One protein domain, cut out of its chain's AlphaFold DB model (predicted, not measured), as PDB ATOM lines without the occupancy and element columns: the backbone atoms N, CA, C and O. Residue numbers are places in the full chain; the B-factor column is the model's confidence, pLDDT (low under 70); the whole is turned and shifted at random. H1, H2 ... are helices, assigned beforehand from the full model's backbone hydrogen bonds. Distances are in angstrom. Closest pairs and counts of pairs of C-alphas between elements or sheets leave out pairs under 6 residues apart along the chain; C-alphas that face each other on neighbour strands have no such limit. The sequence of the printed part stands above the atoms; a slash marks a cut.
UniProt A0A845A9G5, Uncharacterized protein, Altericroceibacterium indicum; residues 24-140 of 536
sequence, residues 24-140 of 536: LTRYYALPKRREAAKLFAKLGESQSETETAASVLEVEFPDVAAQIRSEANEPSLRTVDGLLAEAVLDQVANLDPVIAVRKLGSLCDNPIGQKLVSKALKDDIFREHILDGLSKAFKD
ATOM      1  N   LEU A  24     137.795 201.791 287.107       83.62
ATOM      2  CA  LEU A  24     139.166 202.106 286.698       83.62
ATOM      3  C   LEU A  24     140.161 201.047 287.175       83.62
ATOM      4  O   LEU A  24     141.086 200.705 286.442       83.62
ATOM      5  N   THR A  25     139.958 200.481 288.366       86.88
ATOM      6  CA  THR A  25     140.777 199.369 288.871       86.88
ATOM      7  C   THR A  25     140.668 198.140 287.965       86.88
ATOM      8  O   THR A  25     141.691 197.571 287.579       86.88
ATOM      9  N   ARG A  26     139.446 197.758 287.570       87.62
ATOM     10  CA  ARG A  26     139.210 196.645 286.629       87.62
ATOM     11  C   ARG A  26     139.763 196.951 285.240       87.62
ATOM     12  O   ARG A  26     140.485 196.134 284.680       87.62
ATOM     13  N   TYR A  27     139.493 198.147 284.725       87.50
ATOM     14  CA  TYR A  27     139.983 198.618 283.434       87.50
ATOM     15  C   TYR A  27     141.514 198.579 283.367       87.50
ATOM     16  O   TYR A  27     142.097 198.087 282.403       87.50
ATOM     17  N   TYR A  28     142.196 199.030 284.422       87.19
ATOM     18  CA  TYR A  28     143.652 199.005 284.463       87.19
ATOM     19  C   TYR A  28     144.247 197.599 284.546       87.19
ATOM     20  O   TYR A  28     145.395 197.426 284.129       87.19
ATOM     21  N   ALA A  29     143.483 196.624 285.037       87.56
ATOM     22  CA  ALA A  29     143.866 195.220 285.077       87.56
ATOM     23  C   ALA A  29     143.659 194.488 283.736       87.56
ATOM     24  O   ALA A  29     144.130 193.359 283.602       87.56
ATOM     25  N   LEU A  30     143.000 195.107 282.743       85.69
ATOM     26  CA  LEU A  30     142.795 194.491 281.431       85.69
ATOM     27  C   LEU A  30     144.141 194.196 280.738       85.69
ATOM     28  O   LEU A  30     144.948 195.116 280.530       85.69
ATOM     29  N   PRO A  31     144.398 192.935 280.341       82.81
ATOM     30  CA  PRO A  31     145.603 192.575 279.608       82.81
ATOM     31  C   PRO A  31     145.695 193.320 278.275       82.81
ATOM     32  O   PRO A  31     144.717 193.422 277.542       82.81
ATOM     33  N   LYS A  32     146.899 193.801 277.941       85.00
ATOM     34  CA  LYS A  32     147.213 194.449 276.655       85.00
ATOM     35  C   LYS A  32     146.284 195.614 276.262       85.00
ATOM     36  O   LYS A  32     146.082 195.889 275.080       85.00
ATOM     37  N   ARG A  33     145.700 196.314 277.244       88.06
ATOM     38  CA  ARG A  33     144.728 197.390 276.977       88.06
ATOM     39  C   ARG A  33     145.296 198.520 276.104       88.06
ATOM     40  O   ARG A  33     144.576 199.067 275.279       88.06
ATOM     41  N   ARG A  34     146.590 198.836 276.245       86.38
ATOM     42  CA  ARG A  34     147.258 199.899 275.474       86.38
ATOM     43  C   ARG A  34     147.445 199.489 274.018       86.38
ATOM     44  O   ARG A  34     147.282 200.299 273.114       86.38
ATOM     45  N   GLU A  35     147.784 198.229 273.777       88.69
ATOM     46  CA  GLU A  35     147.863 197.659 272.436       88.69
ATOM     47  C   GLU A  35     146.478 197.610 271.778       88.69
ATOM     48  O   GLU A  35     146.350 197.992 270.614       88.69
ATOM     49  N   ALA A  36     145.440 197.247 272.539       85.75
ATOM     50  CA  ALA A  36     144.053 197.304 272.084       85.75
ATOM     51  C   ALA A  36     143.626 198.742 271.731       85.75
ATOM     52  O   ALA A  36     143.069 198.965 270.658       85.75
ATOM     53  N   ALA A  37     143.964 199.733 272.564       87.19
ATOM     54  CA  ALA A  37     143.700 201.146 272.287       87.19
ATOM     55  C   ALA A  37     144.393 201.624 270.996       87.19
ATOM     56  O   ALA A  37     143.786 202.311 270.180       87.19
ATOM     57  N   LYS A  38     145.639 201.202 270.742       85.50
ATOM     58  CA  LYS A  38     146.364 201.523 269.496       85.50
ATOM     59  C   LYS A  38     145.750 200.892 268.254       85.50
ATOM     60  O   LYS A  38     145.801 201.496 267.183       85.50
ATOM     61  N   LEU A  39     145.225 199.673 268.359       83.31
ATOM     62  CA  LEU A  39     144.502 199.041 267.257       83.31
ATOM     63  C   LEU A  39     143.192 199.791 266.994       83.31
ATOM     64  O   LEU A  39     142.896 200.127 265.850       83.31
ATOM     65  N   PHE A  40     142.481 200.135 268.067       77.81
ATOM     66  CA  PHE A  40     141.236 200.889 268.024       77.81
ATOM     67  C   PHE A  40     141.410 202.287 267.397       77.81
ATOM     68  O   PHE A  40     140.640 202.684 266.529       77.81
ATOM     69  N   ALA A  41     142.497 202.987 267.733       73.62
ATOM     70  CA  ALA A  41     142.875 204.289 267.181       73.62
ATOM     71  C   ALA A  41     142.934 204.345 265.642       73.62
ATOM     72  O   ALA A  41     142.726 205.403 265.049       73.62
ATOM     73  N   LYS A  42     143.243 203.220 264.981       71.12
ATOM     74  CA  LYS A  42     143.400 203.143 263.519       71.12
ATOM     75  C   LYS A  42     142.069 203.156 262.761       71.12
ATOM     76  O   LYS A  42     142.089 203.284 261.541       71.12
ATOM     77  N   LEU A  43     140.940 203.026 263.461       63.47
ATOM     78  CA  LEU A  43     139.602 202.960 262.863       63.47
ATOM     79  C   LEU A  43     138.990 204.338 262.558       63.47
ATOM     80  O   LEU A  43     138.020 204.413 261.809       63.47
ATOM     81  N   GLY A  44     139.581 205.425 263.065       54.44
ATOM     82  CA  GLY A  44     139.080 206.791 262.873       54.44
ATOM     83  C   GLY A  44     137.919 207.163 263.807       54.44
ATOM     84  O   GLY A  44     137.269 206.312 264.403       54.44
ATOM     85  N   GLU A  45     137.672 208.466 263.954       50.34
ATOM     86  CA  GLU A  45     136.759 209.053 264.958       50.34
ATOM     87  C   GLU A  45     135.257 208.844 264.660       50.34
ATOM     88  O   GLU A  45     134.417 209.206 265.478       50.34
ATOM     89  N   SER A  46     134.883 208.266 263.512       44.12
ATOM     90  CA  SER A  46     133.500 208.320 263.008       44.12
ATOM     91  C   SER A  46     132.614 207.105 263.320       44.12
ATOM     92  O   SER A  46     131.555 206.982 262.706       44.12
ATOM     93  N   GLN A  47     133.014 206.178 264.195       47.69
ATOM     94  CA  GLN A  47     132.225 204.966 264.470       47.69
ATOM     95  C   GLN A  47     132.216 204.633 265.966       47.69
ATOM     96  O   GLN A  47     133.034 203.871 266.469       47.69
ATOM     97  N   SER A  48     131.260 205.232 266.677       50.19
ATOM     98  CA  SER A  48     131.003 205.070 268.114       50.19
ATOM     99  C   SER A  48     130.101 203.873 268.449       50.19
ATOM    100  O   SER A  48     129.534 203.804 269.540       50.19
ATOM    101  N   GLU A  49     129.950 202.911 267.535       64.88
ATOM    102  CA  GLU A  49     129.133 201.722 267.775       64.88
ATOM    103  C   GLU A  49     129.948 200.662 268.534       64.88
ATOM    104  O   GLU A  49     130.922 200.102 268.029       64.88
ATOM    105  N   THR A  50     129.531 200.380 269.773       68.06
ATOM    106  CA  THR A  50     130.124 199.387 270.689       68.06
ATOM    107  C   THR A  50     130.388 198.032 270.017       68.06
ATOM    108  O   THR A  50     131.398 197.383 270.293       68.06
ATOM    109  N   GLU A  51     129.518 197.617 269.093       73.12
ATOM    110  CA  GLU A  51     129.643 196.345 268.373       73.12
ATOM    111  C   GLU A  51     130.760 196.364 267.319       73.12
ATOM    112  O   GLU A  51     131.497 195.387 267.161       73.12
ATOM    113  N   THR A  52     130.952 197.495 266.638       73.38
ATOM    114  CA  THR A  52     132.069 197.707 265.709       73.38
ATOM    115  C   THR A  52     133.397 197.691 266.459       73.38
ATOM    116  O   THR A  52     134.356 197.062 266.007       73.38
ATOM    117  N   ALA A  53     133.437 198.306 267.644       72.25
ATOM    118  CA  ALA A  53     134.609 198.300 268.512       72.25
ATOM    119  C   ALA A  53     134.998 196.885 268.961       72.25
ATOM    120  O   ALA A  53     136.156 196.484 268.824       72.25
ATOM    121  N   ALA A  54     134.027 196.109 269.450       79.38
ATOM    122  CA  ALA A  54     134.257 194.732 269.873       79.38
ATOM    123  C   ALA A  54     134.727 193.841 268.716       79.38
ATOM    124  O   ALA A  54     135.690 193.092 268.871       79.38
ATOM    125  N   SER A  55     134.098 193.955 267.545       82.38
ATOM    126  CA  SER A  55     134.399 193.112 266.382       82.38
ATOM    127  C   SER A  55     135.827 193.293 265.861       82.38
ATOM    128  O   SER A  55     136.453 192.332 265.421       82.38
ATOM    129  N   VAL A  56     136.385 194.506 265.938       80.81
ATOM    130  CA  VAL A  56     137.779 194.751 265.525       80.81
ATOM    131  C   VAL A  56     138.776 194.157 266.518       80.81
ATOM    132  O   VAL A  56     139.826 193.649 266.125       80.81
ATOM    133  N   LEU A  57     138.453 194.207 267.808       83.38
ATOM    134  CA  LEU A  57     139.326 193.700 268.860       83.38
ATOM    135  C   LEU A  57     139.232 192.177 269.023       83.38
ATOM    136  O   LEU A  57     140.141 191.584 269.589       83.38
ATOM    137  N   GLU A  58     138.186 191.532 268.509       85.50
ATOM    138  CA  GLU A  58     137.886 190.112 268.729       85.50
ATOM    139  C   GLU A  58     139.013 189.154 268.312       85.50
ATOM    140  O   GLU A  58     139.232 188.136 268.967       85.50
ATOM    141  N   VAL A  59     139.759 189.487 267.257       83.25
ATOM    142  CA  VAL A  59     140.823 188.616 266.730       83.25
ATOM    143  C   VAL A  59     142.099 188.685 267.575       83.25
ATOM    144  O   VAL A  59     142.724 187.658 267.834       83.25
ATOM    145  N   GLU A  60     142.505 189.883 268.005       83.25
ATOM    146  CA  GLU A  60     143.783 190.098 268.707       83.25
ATOM    147  C   GLU A  60     143.630 190.191 270.238       83.25
ATOM    148  O   GLU A  60     144.564 189.872 270.980       83.25
ATOM    149  N   PHE A  61     142.449 190.596 270.713       87.75
ATOM    150  CA  PHE A  61     142.116 190.880 272.113       87.75
ATOM    151  C   PHE A  61     140.693 190.386 272.472       87.75
ATOM    152  O   PHE A  61     139.838 191.188 272.865       87.75
ATOM    153  N   PRO A  62     140.419 189.070 272.375       85.38
ATOM    154  CA  PRO A  62     139.075 188.510 272.555       85.38
ATOM    155  C   PRO A  62     138.466 188.809 273.933       85.38
ATOM    156  O   PRO A  62     137.271 189.080 274.027       85.38
ATOM    157  N   ASP A  63     139.280 188.839 274.992       85.00
ATOM    158  CA  ASP A  63     138.813 189.145 276.351       85.00
ATOM    159  C   ASP A  63     138.315 190.596 276.478       85.00
ATOM    160  O   ASP A  63     137.313 190.865 277.140       85.00
ATOM    161  N   VAL A  64     138.980 191.539 275.798       85.62
ATOM    162  CA  VAL A  64     138.585 192.957 275.773       85.62
ATOM    163  C   VAL A  64     137.314 193.137 274.942       85.62
ATOM    164  O   VAL A  64     136.402 193.847 275.360       85.62
ATOM    165  N   ALA A  65     137.212 192.450 273.800       85.38
ATOM    166  CA  ALA A  65     136.009 192.451 272.970       85.38
ATOM    167  C   ALA A  65     134.786 191.881 273.713       85.38
ATOM    168  O   ALA A  65     133.696 192.453 273.648       85.38
ATOM    169  N   ALA A  66     134.965 190.791 274.464       85.62
ATOM    170  CA  ALA A  66     133.911 190.202 275.287       85.62
ATOM    171  C   ALA A  66     133.433 191.166 276.386       85.62
ATOM    172  O   ALA A  66     132.225 191.324 276.575       85.62
ATOM    173  N   GLN A  67     134.365 191.855 277.057       84.81
ATOM    174  CA  GLN A  67     134.034 192.866 278.061       84.81
ATOM    175  C   GLN A  67     133.213 194.012 277.450       84.81
ATOM    176  O   GLN A  67     132.152 194.347 277.973       84.81
ATOM    177  N   ILE A  68     133.637 194.543 276.300       84.69
ATOM    178  CA  ILE A  68     132.919 195.607 275.579       84.69
ATOM    179  C   ILE A  68     131.480 195.190 275.242       84.69
ATOM    180  O   ILE A  68     130.548 195.962 275.467       84.69
ATOM    181  N   ARG A  69     131.272 193.964 274.744       84.88
ATOM    182  CA  ARG A  69     129.924 193.453 274.434       84.88
ATOM    183  C   ARG A  69     129.057 193.301 275.678       84.88
ATOM    184  O   ARG A  69     127.862 193.580 275.622       84.88
ATOM    185  N   SER A  70     129.642 192.880 276.800       84.56
ATOM    186  CA  SER A  70     128.905 192.753 278.062       84.56
ATOM    187  C   SER A  70     128.398 194.102 278.590       84.56
ATOM    188  O   SER A  70     127.340 194.156 279.210       84.56
ATOM    189  N   GLU A  71     129.100 195.191 278.265       80.38
ATOM    190  CA  GLU A  71     128.799 196.563 278.690       80.38
ATOM    191  C   GLU A  71     127.909 197.330 277.693       80.38
ATOM    192  O   GLU A  71     127.574 198.489 277.929       80.38
ATOM    193  N   ALA A  72     127.490 196.710 276.581       68.81
ATOM    194  CA  ALA A  72     126.773 197.395 275.498       68.81
ATOM    195  C   ALA A  72     125.444 198.046 275.923       68.81
ATOM    196  O   ALA A  72     124.998 198.994 275.278       68.81
ATOM    197  N   ASN A  73     124.840 197.572 277.017       62.41
ATOM    198  CA  ASN A  73     123.587 198.095 277.566       62.41
ATOM    199  C   ASN A  73     123.776 198.900 278.868       62.41
ATOM    200  O   ASN A  73     122.782 199.316 279.465       62.41
ATOM    201  N   GLU A  74     125.014 199.113 279.331       63.25
ATOM    202  CA  GLU A  74     125.299 199.866 280.556       63.25
ATOM    203  C   GLU A  74     125.610 201.345 280.236       63.25
ATOM    204  O   GLU A  74     126.522 201.633 279.458       63.25
ATOM    205  N   PRO A  75     124.862 202.313 280.803       56.62
ATOM    206  CA  PRO A  75     124.874 203.687 280.298       56.62
ATOM    207  C   PRO A  75     125.965 204.614 280.865       56.62
ATOM    208  O   PRO A  75     126.061 205.739 280.382       56.62
ATOM    209  N   SER A  76     126.749 204.230 281.882       64.50
ATOM    210  CA  SER A  76     127.573 205.206 282.628       64.50
ATOM    211  C   SER A  76     129.093 205.038 282.535       64.50
ATOM    212  O   SER A  76     129.789 206.051 282.517       64.50
ATOM    213  N   LEU A  77     129.629 203.811 282.502       75.56
ATOM    214  CA  LEU A  77     131.076 203.549 282.549       75.56
ATOM    215  C   LEU A  77     131.439 202.371 281.637       75.56
ATOM    216  O   LEU A  77     131.175 201.225 281.993       75.56
ATOM    217  N   ARG A  78     132.044 202.639 280.473       83.12
ATOM    218  CA  ARG A  78     132.327 201.602 279.467       83.12
ATOM    219  C   ARG A  78     133.809 201.518 279.131       83.12
ATOM    220  O   ARG A  78     134.516 202.518 279.024       83.12
ATOM    221  N   THR A  79     134.275 200.302 278.879       86.50
ATOM    222  CA  THR A  79     135.648 199.981 278.472       86.50
ATOM    223  C   THR A  79     136.024 200.685 277.168       86.50
ATOM    224  O   THR A  79     137.162 201.136 277.027       86.50
ATOM    225  N   VAL A  80     135.068 200.854 276.248       84.00
ATOM    226  CA  VAL A  80     135.259 201.602 274.990       84.00
ATOM    227  C   VAL A  80     135.676 203.050 275.253       84.00
ATOM    228  O   VAL A  80     136.612 203.523 274.614       84.00
ATOM    229  N   ASP A  81     135.059 203.725 276.228       83.75
ATOM    230  CA  ASP A  81     135.372 205.123 276.564       83.75
ATOM    231  C   ASP A  81     136.812 205.246 277.105       83.75
ATOM    232  O   ASP A  81     137.545 206.180 276.773       83.75
ATOM    233  N   GLY A  82     137.270 204.248 277.872       87.12
ATOM    234  CA  GLY A  82     138.658 204.156 278.328       87.12
ATOM    235  C   GLY A  82     139.656 203.920 277.189       87.12
ATOM    236  O   GLY A  82     140.686 204.589 277.126       87.12
ATOM    237  N   LEU A  83     139.362 202.992 276.271       87.75
ATOM    238  CA  LEU A  83     140.219 202.711 275.109       87.75
ATOM    239  C   LEU A  83     140.319 203.912 274.163       87.75
ATOM    240  O   LEU A  83     141.413 204.211 273.687       87.75
ATOM    241  N   LEU A  84     139.208 204.619 273.932       83.88
ATOM    242  CA  LEU A  84     139.169 205.888 273.201       83.88
ATOM    243  C   LEU A  84     140.099 206.920 273.837       83.88
ATOM    244  O   LEU A  84     140.932 207.515 273.154       83.88
ATOM    245  N   ALA A  85     139.990 207.104 275.152       86.38
ATOM    246  CA  ALA A  85     140.815 208.061 275.866       86.38
ATOM    247  C   ALA A  85     142.309 207.700 275.810       86.38
ATOM    248  O   ALA A  85     143.129 208.578 275.547       86.38
ATOM    249  N   GLU A  86     142.685 206.428 275.991       89.25
ATOM    250  CA  GLU A  86     144.085 205.993 275.855       89.25
ATOM    251  C   GLU A  86     144.613 206.164 274.422       89.25
ATOM    252  O   GLU A  86     145.735 206.634 274.232       89.25
ATOM    253  N   ALA A  87     143.796 205.853 273.413       87.19
ATOM    254  CA  ALA A  87     144.140 206.046 272.007       87.19
ATOM    255  C   ALA A  87     144.424 207.517 271.675       87.19
ATOM    256  O   ALA A  87     145.405 207.827 270.999       87.19
ATOM    257  N   VAL A  88     143.571 208.426 272.153       86.00
ATOM    258  CA  VAL A  88     143.740 209.868 271.959       86.00
ATOM    259  C   VAL A  88     144.963 210.370 272.727       86.00
ATOM    260  O   VAL A  88     145.774 211.085 272.145       86.00
ATOM    261  N   LEU A  89     145.158 209.952 273.981       88.69
ATOM    262  CA  LEU A  89     146.324 210.329 274.793       88.69
ATOM    263  C   LEU A  89     147.660 209.959 274.128       88.69
ATOM    264  O   LEU A  89     148.587 210.768 274.136       88.69
ATOM    265  N   ASP A  90     147.746 208.783 273.503       86.44
ATOM    266  CA  ASP A  90     148.939 208.353 272.760       86.44
ATOM    267  C   ASP A  90     149.192 209.206 271.499       86.44
ATOM    268  O   ASP A  90     150.340 209.386 271.083       86.44
ATOM    269  N   GLN A  91     148.138 209.740 270.872       85.31
ATOM    270  CA  GLN A  91     148.256 210.569 269.668       85.31
ATOM    271  C   GLN A  91     148.642 212.011 269.989       85.31
ATOM    272  O   GLN A  91     149.519 212.572 269.330       85.31
ATOM    273  N   VAL A  92     147.979 212.620 270.975       86.81
ATOM    274  CA  VAL A  92     148.033 214.072 271.187       86.81
ATOM    275  C   VAL A  92     149.415 214.591 271.557       86.81
ATOM    276  O   VAL A  92     149.715 215.727 271.223       86.81
ATOM    277  N   ALA A  93     150.288 213.760 272.137       80.25
ATOM    278  CA  ALA A  93     151.669 214.143 272.437       80.25
ATOM    279  C   ALA A  93     152.481 214.569 271.193       80.25
ATOM    280  O   ALA A  93     153.503 215.233 271.332       80.25
ATOM    281  N   ASN A  94     152.043 214.180 269.988       84.12
ATOM    282  CA  ASN A  94     152.714 214.485 268.721       84.12
ATOM    283  C   ASN A  94     151.877 215.376 267.785       84.12
ATOM    284  O   ASN A  94     152.255 215.564 266.628       84.12
ATOM    285  N   LEU A  95     150.720 215.868 268.236       86.38
ATOM    286  CA  LEU A  95     149.858 216.725 267.427       86.38
ATOM    287  C   LEU A  95     150.235 218.200 267.585       86.38
ATOM    288  O   LEU A  95     150.981 218.586 268.482       86.38
ATOM    289  N   ASP A  96     149.694 219.036 266.699       89.00
ATOM    290  CA  ASP A  96     149.680 220.476 266.937       89.00
ATOM    291  C   ASP A  96     148.972 220.776 268.280       89.00
ATOM    292  O   ASP A  96     147.902 220.205 268.521       89.00
ATOM    293  N   PRO A  97     149.522 221.662 269.137       86.25
ATOM    294  CA  PRO A  97     148.968 221.946 270.459       86.25
ATOM    295  C   PRO A  97     147.480 222.332 270.463       86.25
ATOM    296  O   PRO A  97     146.749 221.920 271.362       86.25
ATOM    297  N   VAL A  98     146.990 223.079 269.465       83.62
ATOM    298  CA  VAL A  98     145.574 223.494 269.397       83.62
ATOM    299  C   VAL A  98     144.676 222.301 269.064       83.62
ATOM    300  O   VAL A  98     143.603 222.125 269.645       83.62
ATOM    301  N   ILE A  99     145.126 221.433 268.158       82.62
ATOM    302  CA  ILE A  99     144.417 220.192 267.820       82.62
ATOM    303  C   ILE A  99     144.420 219.237 269.022       82.62
ATOM    304  O   ILE A  99     143.391 218.631 269.331       82.62
ATOM    305  N   ALA A 100     145.550 219.134 269.725       85.38
ATOM    306  CA  ALA A 100     145.713 218.301 270.911       85.38
ATOM    307  C   ALA A 100     144.701 218.662 272.009       85.38
ATOM    308  O   ALA A 100     144.007 217.779 272.515       85.38
ATOM    309  N   VAL A 101     144.551 219.951 272.338       84.31
ATOM    310  CA  VAL A 101     143.606 220.386 273.384       84.31
ATOM    311  C   VAL A 101     142.148 220.182 272.985       84.31
ATOM    312  O   VAL A 101     141.332 219.797 273.815       84.31
ATOM    313  N   ARG A 102     141.796 220.340 271.708       80.50
ATOM    314  CA  ARG A 102     140.425 220.065 271.248       80.50
ATOM    315  C   ARG A 102     140.072 218.585 271.385       80.50
ATOM    316  O   ARG A 102     139.024 218.262 271.939       80.50
ATOM    317  N   LYS A 103     140.972 217.695 270.955       82.69
ATOM    318  CA  LYS A 103     140.783 216.241 271.072       82.69
ATOM    319  C   LYS A 103     140.760 215.753 272.519       82.69
ATOM    320  O   LYS A 103     139.984 214.869 272.859       82.69
ATOM    321  N   LEU A 104     141.606 216.310 273.383       84.69
ATOM    322  CA  LEU A 104     141.581 215.957 274.804       84.69
ATOM    323  C   LEU A 104     140.328 216.482 275.498       84.69
ATOM    324  O   LEU A 104     139.754 215.793 276.339       84.69
ATOM    325  N   GLY A 105     139.891 217.685 275.138       79.44
ATOM    326  CA  GLY A 105     138.684 218.288 275.676       79.44
ATOM    327  C   GLY A 105     137.434 217.463 275.435       79.44
ATOM    328  O   GLY A 105     136.615 217.334 276.340       79.44
ATOM    329  N   SER A 106     137.325 216.812 274.274       78.62
ATOM    330  CA  SER A 106     136.156 215.983 273.966       78.62
ATOM    331  C   SER A 106     136.097 214.715 274.810       78.62
ATOM    332  O   SER A 106     135.038 214.126 274.928       78.62
ATOM    333  N   LEU A 107     137.209 214.296 275.427       77.56
ATOM    334  CA  LEU A 107     137.216 213.185 276.384       77.56
ATOM    335  C   LEU A 107     136.754 213.604 277.782       77.56
ATOM    336  O   LEU A 107     136.480 212.752 278.622       77.56
ATOM    337  N   CYS A 108     136.750 214.904 278.074       75.44
ATOM    338  CA  CYS A 108     136.457 215.424 279.407       75.44
ATOM    339  C   CYS A 108     134.949 215.557 279.671       75.44
ATOM    340  O   CYS A 108     134.559 215.969 280.763       75.44
ATOM    341  N   ASP A 109     134.110 215.197 278.696       68.62
ATOM    342  CA  ASP A 109     132.655 215.119 278.827       68.62
ATOM    343  C   ASP A 109     132.192 213.907 279.656       68.62
ATOM    344  O   ASP A 109     131.105 213.926 280.239       68.62
ATOM    345  N   ASN A 110     133.038 212.878 279.758       73.06
ATOM    346  CA  ASN A 110     132.759 211.644 280.469       73.06
ATOM    347  C   ASN A 110     133.746 211.420 281.637       73.06
ATOM    348  O   ASN A 110     134.921 211.801 281.562       73.06
ATOM    349  N   PRO A 111     133.309 210.765 282.733       71.88
ATOM    350  CA  PRO A 111     134.135 210.612 283.934       71.88
ATOM    351  C   PRO A 111     135.428 209.801 283.733       71.88
ATOM    352  O   PRO A 111     136.418 210.040 284.431       71.88
ATOM    353  N   ILE A 112     135.436 208.840 282.800       79.81
ATOM    354  CA  ILE A 112     136.596 207.978 282.520       79.81
ATOM    355  C   ILE A 112     137.697 208.795 281.842       79.81
ATOM    356  O   ILE A 112     138.836 208.818 282.315       79.81
ATOM    357  N   GLY A 113     137.344 209.506 280.772       80.56
ATOM    358  CA  GLY A 113     138.240 210.382 280.034       80.56
ATOM    359  C   GLY A 113     138.778 211.494 280.925       80.56
ATOM    360  O   GLY A 113     139.993 211.666 280.991       80.56
ATOM    361  N   GLN A 114     137.927 212.136 281.734       78.56
ATOM    362  CA  GLN A 114     138.368 213.140 282.708       78.56
ATOM    363  C   GLN A 114     139.475 212.602 283.640       78.56
ATOM    364  O   GLN A 114     140.514 213.240 283.804       78.56
ATOM    365  N   LYS A 115     139.310 211.396 284.209       82.31
ATOM    366  CA  LYS A 115     140.315 210.770 285.093       82.31
ATOM    367  C   LYS A 115     141.611 210.401 284.368       82.31
ATOM    368  O   LYS A 115     142.692 210.557 284.944       82.31
ATOM    369  N   LEU A 116     141.524 209.897 283.138       85.00
ATOM    370  CA  LEU A 116     142.698 209.530 282.340       85.00
ATOM    371  C   LEU A 116     143.485 210.768 281.895       85.00
ATOM    372  O   LEU A 116     144.711 210.779 282.019       85.00
ATOM    373  N   VAL A 117     142.794 211.835 281.491       87.25
ATOM    374  CA  VAL A 117     143.403 213.135 281.186       87.25
ATOM    375  C   VAL A 117     144.071 213.722 282.430       87.25
ATOM    376  O   VAL A 117     145.248 214.073 282.366       87.25
ATOM    377  N   SER A 118     143.406 213.726 283.594       86.88
ATOM    378  CA  SER A 118     144.028 214.164 284.857       86.88
ATOM    379  C   SER A 118     145.303 213.372 285.176       86.88
ATOM    380  O   SER A 118     146.283 213.913 285.682       86.88
ATOM    381  N   LYS A 119     145.338 212.070 284.881       88.88
ATOM    382  CA  LYS A 119     146.548 211.264 285.084       88.88
ATOM    383  C   LYS A 119     147.677 211.666 284.132       88.88
ATOM    384  O   LYS A 119     148.822 211.700 284.573       88.88
ATOM    385  N   ALA A 120     147.367 211.961 282.871       89.25
ATOM    386  CA  ALA A 120     148.352 212.369 281.873       89.25
ATOM    387  C   ALA A 120     148.939 213.759 282.155       89.25
ATOM    388  O   ALA A 120     150.146 213.941 282.059       89.25
ATOM    389  N   LEU A 121     148.119 214.711 282.614       88.62
ATOM    390  CA  LEU A 121     148.550 216.074 282.966       88.62
ATOM    391  C   LEU A 121     149.522 216.146 284.161       88.62
ATOM    392  O   LEU A 121     150.059 217.214 284.460       88.62
ATOM    393  N   LYS A 122     149.766 215.029 284.861       90.25
ATOM    394  CA  LYS A 122     150.815 214.940 285.891       90.25
ATOM    395  C   LYS A 122     152.221 214.940 285.298       90.25
ATOM    396  O   LYS A 122     153.156 215.256 286.023       90.25
ATOM    397  N   ASP A 123     152.373 214.561 284.030       92.12
ATOM    398  CA  ASP A 123     153.640 214.681 283.318       92.12
ATOM    399  C   ASP A 123     153.862 216.139 282.900       92.12
ATOM    400  O   ASP A 123     153.008 216.740 282.248       92.12
ATOM    401  N   ASP A 124     154.988 216.720 283.309       89.62
ATOM    402  CA  ASP A 124     155.246 218.152 283.133       89.62
ATOM    403  C   ASP A 124     155.411 218.535 281.657       89.62
ATOM    404  O   ASP A 124     154.867 219.549 281.229       89.62
ATOM    405  N   ILE A 125     156.085 217.699 280.860       90.62
ATOM    406  CA  ILE A 125     156.316 217.950 279.429       90.62
ATOM    407  C   ILE A 125     154.986 217.910 278.677       90.62
ATOM    408  O   ILE A 125     154.675 218.800 277.883       90.62
ATOM    409  N   PHE A 126     154.174 216.889 278.954       91.69
ATOM    410  CA  PHE A 126     152.835 216.778 278.396       91.69
ATOM    411  C   PHE A 126     151.961 217.963 278.813       91.69
ATOM    412  O   PHE A 126     151.292 218.567 277.975       91.69
ATOM    413  N   ARG A 127     151.987 218.340 280.097       92.38
ATOM    414  CA  ARG A 127     151.212 219.472 280.611       92.38
ATOM    415  C   ARG A 127     151.606 220.783 279.933       92.38
ATOM    416  O   ARG A 127     150.713 221.520 279.531       92.38
ATOM    417  N   GLU A 128     152.894 221.063 279.758       91.38
ATOM    418  CA  GLU A 128     153.362 222.267 279.059       91.38
ATOM    419  C   GLU A 128     152.866 222.329 277.610       91.38
ATOM    420  O   GLU A 128     152.395 223.379 277.167       91.38
ATOM    421  N   HIS A 129     152.882 221.200 276.895       90.69
ATOM    422  CA  HIS A 129     152.326 221.105 275.543       90.69
ATOM    423  C   HIS A 129     150.824 221.447 275.507       90.69
ATOM    424  O   HIS A 129     150.373 222.204 274.645       90.69
ATOM    425  N   ILE A 130     150.053 220.952 276.479       90.81
ATOM    426  CA  ILE A 130     148.619 221.257 276.608       90.81
ATOM    427  C   ILE A 130     148.379 222.718 277.003       90.81
ATOM    428  O   ILE A 130     147.458 223.344 276.481       90.81
ATOM    429  N   LEU A 131     149.203 223.297 277.877       88.38
ATOM    430  CA  LEU A 131     149.091 224.706 278.271       88.38
ATOM    431  C   LEU A 131     149.352 225.660 277.099       88.38
ATOM    432  O   LEU A 131     148.621 226.640 276.938       88.38
ATOM    433  N   ASP A 132     150.347 225.365 276.259       88.31
ATOM    434  CA  ASP A 132     150.596 226.106 275.017       88.31
ATOM    435  C   ASP A 132     149.390 226.015 274.067       88.31
ATOM    436  O   ASP A 132     148.930 227.028 273.535       88.31
ATOM    437  N   GLY A 133     148.815 224.816 273.934       86.25
ATOM    438  CA  GLY A 133     147.599 224.578 273.163       86.25
ATOM    439  C   GLY A 133     146.399 225.374 273.665       86.25
ATOM    440  O   GLY A 133     145.749 226.039 272.865       86.25
ATOM    441  N   LEU A 134     146.135 225.373 274.976       80.75
ATOM    442  CA  LEU A 134     145.040 226.137 275.584       80.75
ATOM    443  C   LEU A 134     145.251 227.641 275.374       80.75
ATOM    444  O   LEU A 134     144.340 228.329 274.922       80.75
ATOM    445  N   SER A 135     146.464 228.152 275.624       81.12
ATOM    446  CA  SER A 135     146.769 229.578 275.443       81.12
ATOM    447  C   SER A 135     146.546 230.043 274.003       81.12
ATOM    448  O   SER A 135     146.072 231.158 273.787       81.12
ATOM    449  N   LYS A 136     146.891 229.210 273.014       81.88
ATOM    450  CA  LYS A 136     146.672 229.498 271.590       81.88
ATOM    451  C   LYS A 136     145.206 229.344 271.196       81.88
ATOM    452  O   LYS A 136     144.651 230.259 270.597       81.88
ATOM    453  N   ALA A 137     144.576 228.240 271.594       75.19
ATOM    454  CA  ALA A 137     143.196 227.919 271.246       75.19
ATOM    455  C   ALA A 137     142.212 228.985 271.736       75.19
ATOM    456  O   ALA A 137     141.312 229.343 270.991       75.19
ATOM    457  N   PHE A 138     142.406 229.525 272.944       70.00
ATOM    458  CA  PHE A 138     141.559 230.607 273.441       70.00
ATOM    459  C   PHE A 138     141.809 231.936 272.715       70.00
ATOM    460  O   PHE A 138     140.864 232.676 272.460       70.00
ATOM    461  N   LYS A 139     143.063 232.259 272.358       65.19
ATOM    462  CA  LYS A 139     143.415 233.505 271.639       65.19
ATOM    463  C   LYS A 139     142.794 233.587 270.248       65.19
ATOM    464  O   LYS A 139     142.468 234.687 269.792       65.19
ATOM    465  N   ASP A 140     142.615 232.449 269.597       58.09
ATOM    466  CA  ASP A 140     141.908 232.355 268.332       58.09
ATOM    467  C   ASP A 140     140.390 232.420 268.604       58.09
ATOM    468  O   ASP A 140     139.763 231.416 268.925       58.09
TER     469      ASP A 140
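What this domain is: This is residues 24 to 140 of the 536 residues of an uncharacterized protein of Altericroceibacterium indicum (UniProt A0A845A9G5). What does the model look like? H5 runs through the middle of an elongated body of helices: near its first residues H2 crosses it, with the H3 and H4 hairpin beyond, and near its last residues H6 folds back, with H8 crossing H6 at that end. H7 packs on H5, and H1 lies near the first residues of H5. What is it made of? The 117 printed residues have eight named helices, H1 to H8 in chain order, and no named strand: the class is all helix, with the packing part aligned and part crossed, 3 of 7 touching pairs at a shallow tilt. It is compact, with a radius of gyration of the C-alphas of 14.6 A, and spans 43 by 28 by 25 A.

How they stand to each other: What is near the first helix? H1, residues 24 to 29, and the hub H5, residues 79 to 92, are close but not clearly touching; their closest C-alphas, of Tyr 27 and Thr 79, are 6.7 A apart. What stands next along the printed part? H2, residues 33 to 41, touches H5 about perpendicular at 74 degrees, the closest C-alphas being those of Ala 37 and Leu 83, 4.7 A. H3, residues 50 to 57, and H4, residues 62 to 70, form a helical hairpin, opposite ways at a shallow tilt of 6 degrees, closest at the C-alphas of Ala 54 and Ala 65, 4.2 A. H4 only just touches H5, with 3 pairs of C-alphas within 8 A, the closest those of Ile 68 and Thr 79, 5.9 A; H5 does so with residues 79 to 80 alone. What follows the hub? H5 touches H6, residues 97 to 105, with residues 88 to 92 alone, a helical hairpin at a shallow tilt of 10 degrees, opposite ways, with C-alphas 92 and 100 closest at 4.8 A. H7, residues 111 to 120, touches H5 the same way at a shallow tilt of 33 degrees, only just short of steep, with C-alphas 85 and 113 closest at 5.4 A. H8, residues 124 to 139, touches H6 about perpendicular at 83 degrees, with C-alphas 97 and 133 closest at 4.0 A. How are the backbones? Every O i to N i+4 pair is within hydrogen-bond range in H1 to H7, and 11 of 12 in H8.

Where its parts are: Where do the helices begin and end? H1 begins at C-alpha 24, (139.166, 202.106, 286.698), and H8 ends at C-alpha 139, (143.415, 233.505, 271.639). How long are the longer ones? From first to last C-alpha H8 measures 22.5 A, H5 20.1 A and H7 14.5 A.

The domain as a whole: How large is it? The two C-alphas farthest apart, of Val 59 and Lys 139, are 45.2 A apart. Is it continuous and confident? The printed part has no cut and no long link; pLDDT is under 70 at residues 43 to 50, 72 to 76, 109 and 139 to 140.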